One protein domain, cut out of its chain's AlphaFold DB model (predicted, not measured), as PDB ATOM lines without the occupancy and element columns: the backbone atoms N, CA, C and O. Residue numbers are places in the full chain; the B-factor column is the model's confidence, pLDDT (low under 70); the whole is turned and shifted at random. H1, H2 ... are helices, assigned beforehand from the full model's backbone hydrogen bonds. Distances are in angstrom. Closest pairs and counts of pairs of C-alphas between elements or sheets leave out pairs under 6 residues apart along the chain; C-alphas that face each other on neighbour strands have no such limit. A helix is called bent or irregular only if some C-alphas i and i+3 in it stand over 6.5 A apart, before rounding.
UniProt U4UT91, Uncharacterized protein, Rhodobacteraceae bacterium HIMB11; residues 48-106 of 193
ATOM      1  N   THR A  48     270.015 266.660 350.097       60.59
ATOM      2  CA  THR A  48     269.030 265.680 350.582       60.59
ATOM      3  C   THR A  48     268.753 265.885 352.078       60.59
ATOM      4  O   THR A  48     269.512 266.555 352.783       60.59
ATOM      5  N   GLN A  49     267.674 265.277 352.594       60.53
ATOM      6  CA  GLN A  49     267.349 265.347 354.026       60.53
ATOM      7  C   GLN A  49     268.551 264.936 354.904       60.53
ATOM      8  O   GLN A  49     268.893 265.588 355.889       60.53
ATOM      9  N   ASN A  50     269.237 263.876 354.489       63.34
ATOM     10  CA  ASN A  50     270.358 263.308 355.225       63.34
ATOM     11  C   ASN A  50     271.636 264.155 355.057       63.34
ATOM     12  O   ASN A  50     272.414 264.298 355.998       63.34
ATOM     13  N   GLU A  51     271.825 264.783 353.891       70.94
ATOM     14  CA  GLU A  51     272.956 265.685 353.630       70.94
ATOM     15  C   GLU A  51     272.873 266.988 354.413       70.94
ATOM     16  O   GLU A  51     273.899 267.474 354.879       70.94
ATOM     17  N   PHE A  52     271.679 267.554 354.598       76.50
ATOM     18  CA  PHE A  52     271.529 268.826 355.306       76.50
ATOM     19  C   PHE A  52     272.056 268.771 356.731       76.50
ATOM     20  O   PHE A  52     272.829 269.635 357.141       76.50
ATOM     21  N   GLY A  53     271.664 267.733 357.475       81.19
ATOM     22  CA  GLY A  53     272.150 267.531 358.833       81.19
ATOM     23  C   GLY A  53     273.673 267.509 358.885       81.19
ATOM     24  O   GLY A  53     274.279 268.152 359.740       81.19
ATOM     25  N   TYR A  54     274.293 266.815 357.927       86.50
ATOM     26  CA  TYR A  54     275.743 266.718 357.837       86.50
ATOM     27  C   TYR A  54     276.403 268.044 357.431       86.50
ATOM     28  O   TYR A  54     277.388 268.445 358.046       86.50
ATOM     29  N   LEU A  55     275.839 268.775 356.468       82.62
ATOM     30  CA  LEU A  55     276.342 270.089 356.059       82.62
ATOM     31  C   LEU A  55     276.346 271.074 357.231       82.62
ATOM     32  O   LEU A  55     277.364 271.717 357.485       82.62
ATOM     33  N   MET A  56     275.260 271.115 358.004       82.56
ATOM     34  CA  MET A  56     275.175 271.940 359.210       82.56
ATOM     35  C   MET A  56     276.216 271.527 360.258       82.56
ATOM     36  O   MET A  56     276.905 272.386 360.802       82.56
ATOM     37  N   ILE A  57     276.401 270.219 360.482       89.50
ATOM     38  CA  ILE A  57     277.458 269.679 361.353       89.50
ATOM     39  C   ILE A  57     278.854 270.144 360.909       89.50
ATOM     40  O   ILE A  57     279.694 270.443 361.754       89.50
ATOM     41  N   THR A  58     279.128 270.177 359.603       86.19
ATOM     42  CA  THR A  58     280.447 270.574 359.087       86.19
ATOM     43  C   THR A  58     280.679 272.080 359.088       86.19
ATOM     44  O   THR A  58     281.829 272.502 359.197       86.19
ATOM     45  N   LYS A  59     279.616 272.881 358.955       82.56
ATOM     46  CA  LYS A  59     279.710 274.339 358.833       82.56
ATOM     47  C   LYS A  59     279.775 275.028 360.192       82.56
ATOM     48  O   LYS A  59     280.652 275.861 360.394       82.56
ATOM     49  N   ASP A  60     278.874 274.663 361.104       82.50
ATOM     50  CA  ASP A  60     278.800 275.218 362.459       82.50
ATOM     51  C   ASP A  60     278.280 274.147 363.447       82.50
ATOM     52  O   ASP A  60     277.074 274.053 363.729       82.50
ATOM     53  N   PRO A  61     279.174 273.263 363.933       89.12
ATOM     54  CA  PRO A  61     278.787 272.153 364.792       89.12
ATOM     55  C   PRO A  61     278.228 272.615 366.142       89.12
ATOM     56  O   PRO A  61     277.338 271.964 366.693       89.12
ATOM     57  N   GLU A  62     278.719 273.725 366.687       89.25
ATOM     58  CA  GLU A  62     278.219 274.311 367.928       89.25
ATOM     59  C   GLU A  62     276.773 274.797 367.773       89.25
ATOM     60  O   GLU A  62     275.928 274.490 368.620       89.25
ATOM     61  N   TYR A  63     276.465 275.478 366.669       84.00
ATOM     62  CA  TYR A  63     275.132 276.014 366.419       84.00
ATOM     63  C   TYR A  63     274.071 274.919 366.261       84.00
ATOM     64  O   TYR A  63     273.011 274.968 366.894       84.00
ATOM     65  N   ILE A  64     274.354 273.865 365.482       86.75
ATOM     66  CA  ILE A  64     273.400 272.754 365.344       86.75
ATOM     67  C   ILE A  64     273.181 272.024 366.679       86.75
ATOM     68  O   ILE A  64     272.062 271.590 366.962       86.75
ATOM     69  N   ILE A  65     274.208 271.928 367.535       92.12
ATOM     70  CA  ILE A  65     274.080 271.375 368.890       92.12
ATOM     71  C   ILE A  65     273.150 272.244 369.741       92.12
ATOM     72  O   ILE A  65     272.280 271.705 370.431       92.12
ATOM     73  N   GLU A  66     273.316 273.567 369.714       88.62
ATOM     74  CA  GLU A  66     272.468 274.499 370.459       88.62
ATOM     75  C   GLU A  66     270.993 274.341 370.067       88.62
ATOM     76  O   GLU A  66     270.131 274.126 370.925       88.62
ATOM     77  N   LEU A  67     270.710 274.323 368.764       82.75
ATOM     78  CA  LEU A  67     269.359 274.127 368.248       82.75
ATOM     79  C   LEU A  67     268.794 272.744 368.601       82.75
ATOM     80  O   LEU A  67     267.640 272.633 369.024       82.75
ATOM     81  N   ALA A  68     269.602 271.687 368.482       88.81
ATOM     82  CA  ALA A  68     269.201 270.313 368.783       88.81
ATOM     83  C   ALA A  68     268.874 270.083 370.268       88.81
ATOM     84  O   ALA A  68     268.081 269.195 370.590       88.81
ATOM     85  N   ARG A  69     269.440 270.879 371.187       86.12
ATOM     86  CA  ARG A  69     269.096 270.816 372.621       86.12
ATOM     87  C   ARG A  69     267.652 271.223 372.889       86.12
ATOM     88  O   ARG A  69     267.019 270.660 373.781       86.12
ATOM     89  N   ILE A  70     267.158 272.207 372.144       81.31
ATOM     90  CA  ILE A  70     265.894 272.893 372.429       81.31
ATOM     91  C   ILE A  70     264.777 272.376 371.515       81.31
ATOM     92  O   ILE A  70     263.631 272.225 371.940       81.31
ATOM     93  N   HIS A  71     265.106 272.051 370.264       77.38
ATOM     94  CA  HIS A  71     264.130 271.739 369.230       77.38
ATOM     95  C   HIS A  71     264.260 270.299 368.737       77.38
ATOM     96  O   HIS A  71     265.285 269.884 368.199       77.38
ATOM     97  N   SER A  72     263.166 269.537 368.837       81.12
ATOM     98  CA  SER A  72     263.160 268.140 368.394       81.12
ATOM     99  C   SER A  72     263.418 267.981 366.900       81.12
ATOM    100  O   SER A  72     264.106 267.043 366.524       81.12
ATOM    101  N   SER A  73     262.937 268.890 366.048       77.88
ATOM    102  CA  SER A  73     263.243 268.870 364.611       77.88
ATOM    103  C   SER A  73     264.747 268.934 364.344       77.88
ATOM    104  O   SER A  73     265.262 268.091 363.621       77.88
ATOM    105  N   TRP A  74     265.449 269.876 364.975       83.88
ATOM    106  CA  TRP A  74     266.901 270.034 364.858       83.88
ATOM    107  C   TRP A  74     267.674 268.847 365.424       83.88
ATOM    108  O   TRP A  74     268.672 268.438 364.841       83.88
ATOM    109  N   PHE A  75     267.169 268.226 366.492       88.75
ATOM    110  CA  PHE A  75     267.737 266.975 366.986       88.75
ATOM    111  C   PHE A  75     267.684 265.857 365.934       88.75
ATOM    112  O   PHE A  75     268.662 265.136 365.765       88.75
ATOM    113  N   TYR A  76     266.566 265.716 365.213       86.06
ATOM    114  CA  TYR A  76     266.458 264.712 364.148       86.06
ATOM    115  C   TYR A  76     267.324 265.052 362.935       86.06
ATOM    116  O   TYR A  76     267.928 264.146 362.383       86.06
ATOM    117  N   TRP A  77     267.463 266.329 362.572       84.06
ATOM    118  CA  TRP A  77     268.413 266.738 361.532       84.06
ATOM    119  C   TRP A  77     269.857 266.382 361.895       84.06
ATOM    120  O   TRP A  77     270.585 265.857 361.061       84.06
ATOM    121  N   LEU A  78     270.265 266.610 363.146       90.31
ATOM    122  CA  LEU A  78     271.585 266.207 363.636       90.31
ATOM    123  C   LEU A  78     271.767 264.681 363.585       90.31
ATOM    124  O   LEU A  78     272.816 264.206 363.161       90.31
ATOM    125  N   GLU A  79     270.750 263.911 363.976       91.19
ATOM    126  CA  GLU A  79     270.765 262.442 363.914       91.19
ATOM    127  C   GLU A  79     270.869 261.921 362.467       91.19
ATOM    128  O   GLU A  79     271.729 261.085 362.186       91.19
ATOM    129  N   ASP A  80     270.069 262.466 361.546       86.75
ATOM    130  CA  ASP A  80     270.110 262.140 360.114       86.75
ATOM    131  C   ASP A  80     271.482 262.493 359.504       86.75
ATOM    132  O   ASP A  80     272.027 261.728 358.708       86.75
ATOM    133  N   GLY A  81     272.082 263.613 359.923       89.38
ATOM    134  CA  GLY A  81     273.413 264.047 359.490       89.38
ATOM    135  C   GLY A  81     274.553 263.150 359.972       89.38
ATOM    136  O   GLY A  81     275.465 262.846 359.205       89.38
ATOM    137  N   ILE A  82     274.501 262.687 361.225       92.88
ATOM    138  CA  ILE A  82     275.459 261.699 361.749       92.88
ATOM    139  C   ILE A  82     275.322 260.387 360.975       92.88
ATOM    140  O   ILE A  82     276.325 259.838 360.526       92.88
ATOM    141  N   TYR A  83     274.090 259.916 360.765       89.31
ATOM    142  CA  TYR A  83     273.830 258.708 359.986       89.31
ATOM    143  C   TYR A  83     274.371 258.821 358.553       89.31
ATOM    144  O   TYR A  83     275.025 257.901 358.064       89.31
ATOM    145  N   TYR A  84     274.148 259.960 357.891       85.69
ATOM    146  CA  TYR A  84     274.708 260.230 356.568       85.69
ATOM    147  C   TYR A  84     276.236 260.164 356.565       85.69
ATOM    148  O   TYR A  84     276.821 259.548 355.672       85.69
ATOM    149  N   ALA A  85     276.882 260.771 357.563       91.31
ATOM    150  CA  ALA A  85     278.332 260.742 357.687       91.31
ATOM    151  C   ALA A  85     278.857 259.310 357.846       91.31
ATOM    152  O   ALA A  85     279.786 258.919 357.144       91.31
ATOM    153  N   ASP A  86     278.220 258.510 358.703       90.31
ATOM    154  CA  ASP A  86     278.600 257.117 358.938       90.31
ATOM    155  C   ASP A  86     278.442 256.261 357.668       90.31
ATOM    156  O   ASP A  86     279.347 255.502 357.318       90.31
ATOM    157  N   MET A  87     277.336 256.423 356.932       87.06
ATOM    158  CA  MET A  87     277.070 255.685 355.687       87.06
ATOM    159  C   MET A  87     278.056 256.013 354.559       87.06
ATOM    160  O   MET A  87     278.288 255.173 353.691       87.06
ATOM    161  N   ASN A  88     278.635 257.216 354.566       86.31
ATOM    162  CA  ASN A  88     279.563 257.690 353.536       86.31
ATOM    163  C   ASN A  88     281.025 257.767 354.017       86.31
ATOM    164  O   ASN A  88     281.881 258.277 353.297       86.31
ATOM    165  N   ALA A  89     281.325 257.260 355.218       92.38
ATOM    166  CA  ALA A  89     282.645 257.328 355.852       92.38
ATOM    167  C   ALA A  89     283.210 258.760 355.990       92.38
ATOM    168  O   ALA A  89     284.422 258.979 355.925       92.38
ATOM    169  N   TYR A  90     282.334 259.740 356.203       92.44
ATOM    170  CA  TYR A  90     282.717 261.127 356.424       92.44
ATOM    171  C   TYR A  90     283.021 261.428 357.902       92.44
ATOM    172  O   TYR A  90     282.446 260.816 358.809       92.44
ATOM    173  N   PRO A  91     283.935 262.375 358.189       93.50
ATOM    174  CA  PRO A  91     284.271 262.728 359.561       93.50
ATOM    175  C   PRO A  91     283.130 263.498 360.239       93.50
ATOM    176  O   PRO A  91     282.607 264.468 359.707       93.50
ATOM    177  N   VAL A  92     282.808 263.121 361.478       93.94
ATOM    178  CA  VAL A  92     281.891 263.881 362.347       93.94
ATOM    179  C   VAL A  92     282.715 264.572 363.435       93.94
ATOM    180  O   VAL A  92     283.428 263.854 364.151       93.94
ATOM    181  N   PRO A  93     282.614 265.905 363.604       95.69
ATOM    182  CA  PRO A  93     283.318 266.658 364.637       95.69
ATOM    183  C   PRO A  93     283.158 266.062 366.038       95.69
ATOM    184  O   PRO A  93     282.077 265.621 366.440       95.69
ATOM    185  N   GLN A  94     284.239 266.090 366.819       94.62
ATOM    186  CA  GLN A  94     284.272 265.476 368.149       94.62
ATOM    187  C   GLN A  94     283.233 266.081 369.108       94.62
ATOM    188  O   GLN A  94     282.646 265.349 369.903       94.62
ATOM    189  N   THR A  95     282.962 267.386 369.001       95.00
ATOM    190  CA  THR A  95     281.948 268.090 369.807       95.00
ATOM    191  C   THR A  95     280.541 267.510 369.590       95.00
ATOM    192  O   THR A  95     279.832 267.203 370.550       95.00
ATOM    193  N   VAL A  96     280.179 267.202 368.337       95.75
ATOM    194  CA  VAL A  96     278.895 266.579 367.971       95.75
ATOM    195  C   VAL A  96     278.817 265.151 368.509       95.75
ATOM    196  O   VAL A  96     277.807 264.767 369.101       95.75
ATOM    197  N   ARG A  97     279.905 264.374 368.394       94.19
ATOM    198  CA  ARG A  97     279.979 263.013 368.962       94.19
ATOM    199  C   ARG A  97     279.785 263.021 370.478       94.19
ATOM    200  O   ARG A  97     279.029 262.206 371.006       94.19
ATOM    201  N   GLN A  98     280.448 263.939 371.180       95.19
ATOM    202  CA  GLN A  98     280.335 264.087 372.634       95.19
ATOM    203  C   GLN A  98     278.930 264.512 373.060       95.19
ATOM    204  O   GLN A  98     278.402 263.970 374.029       95.19
ATOM    205  N   PHE A  99     278.309 265.434 372.321       94.88
ATOM    206  CA  PHE A  99     276.925 265.838 372.548       94.88
ATOM    207  C   PHE A  99     275.943 264.671 372.370       94.88
ATOM    208  O   PHE A  99     275.049 264.493 373.197       94.88
ATOM    209  N   TYR A 100     276.109 263.863 371.321       94.50
ATOM    210  CA  TYR A 100     275.158 262.811 370.959       94.50
ATOM    211  C   TYR A 100     275.336 261.507 371.768       94.50
ATOM    212  O   TYR A 100     274.364 260.794 372.031       94.50
ATOM    213  N   ALA A 101     276.548 261.202 372.250       93.81
ATOM    214  CA  ALA A 101     276.858 259.953 372.956       93.81
ATOM    215  C   ALA A 101     275.963 259.628 374.183       93.81
ATOM    216  O   ALA A 101     275.580 258.464 374.342       93.81
ATOM    217  N   PRO A 102     275.577 260.584 375.054       92.81
ATOM    218  CA  PRO A 102     274.656 260.314 376.159       92.81
ATOM    219  C   PRO A 102     273.261 259.861 375.709       92.81
ATOM    220  O   PRO A 102     272.621 259.079 376.415       92.81
ATOM    221  N   TYR A 103     272.792 260.313 374.540       91.12
ATOM    222  CA  TYR A 103     271.504 259.902 373.975       91.12
ATOM    223  C   TYR A 103     271.556 258.459 373.460       91.12
ATOM    224  O   TYR A 103     270.613 257.703 373.689       91.12
ATOM    225  N   LEU A 104     272.677 258.045 372.854       88.81
ATOM    226  CA  LEU A 104     272.909 256.652 372.435       88.81
ATOM    227  C   LEU A 104     272.920 255.679 373.618       88.81
ATOM    228  O   LEU A 104     272.395 254.574 373.524       88.81
ATOM    229  N   LYS A 105     273.483 256.101 374.754       88.31
ATOM    230  CA  LYS A 105     273.506 255.307 375.993       88.31
ATOM    231  C   LYS A 105     272.187 255.342 376.774       88.31
ATOM    232  O   LYS A 105     272.106 254.739 377.839       88.31
ATOM    233  N   GLY A 106     271.181 256.079 376.297       86.62
ATOM    234  CA  GLY A 106     269.908 256.254 376.999       86.62
ATOM    235  C   GLY A 106     270.010 257.045 378.310       86.62
ATOM    236  O   GLY A 106     269.071 257.025 379.101       86.62
TER     237      GLY A 106
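Overview. This is residues 48 to 106 of the 193 residues of an uncharacterized protein of Rhodobacteraceae bacterium HIMB11 (UniProt U4UT91). Two helices, H1 and H3, cross as an X at about a right angle, H2 folds back on the first part of H3 as a helical hairpin, and H4 packs by its early part on H2. The end of H4 with the residues after it, 101 to 106, sticks out. The printed part has 59 residues with four named helices, H1 to H4 in chain order, and no named strand; its class is all helix. It is compact, with a radius of gyration of the C-alphas of 10.2 A, and rounded, spanning 25 by 20 by 16 A.

Arrangement. H3, residues 72 to 87, touches H1, residues 49 to 59, about perpendicular at 89 degrees; their closest C-alphas, Gly 53 and Gly 81, are 3.8 A apart. With residues 74 to 78 alone, H3 touches H2, residues 61 to 70, in a hairpin at a steep tilt of 43 degrees, opposite ways; the closest C-alphas are those of Ala 68 and Phe 75, 4.1 A. H2 touches H4, residues 94 to 104, at a shallow tilt of 29 degrees, the same way; the closest C-alphas are those of Pro 61 and Val 96, 6.4 A. H3 and H4 are near each other, with 8 pairs of C-alphas within 10 A. The helix packing is mostly crossed, but only just, with 1 of 3 touching pairs at a shallow tilt. Every O i to N i+4 pair is within hydrogen-bond range in H3, against 5 of 7 in H1, 5 of 6 in H2 and 5 of 7 in H4.

Along the chain. H3 is 22.6 A long, from C-alpha 72 at (263.160, 268.140, 368.394). H1, 16.0 A, begins at C-alpha 49 (267.349, 265.347, 354.026). H2 and H4 are each 15.0 A; H4 ends at C-alpha 104 (272.909, 256.652, 372.435) and is only just irregular, C-alphas 99 and 102 being 7.0 A apart.

Size, cuts and confidence. The two C-alphas farthest apart, those of Ile 70 and Ala 89, are 28.2 A apart. The printed part has no cut and no long link. Residues 48 to 50 have pLDDT under 70.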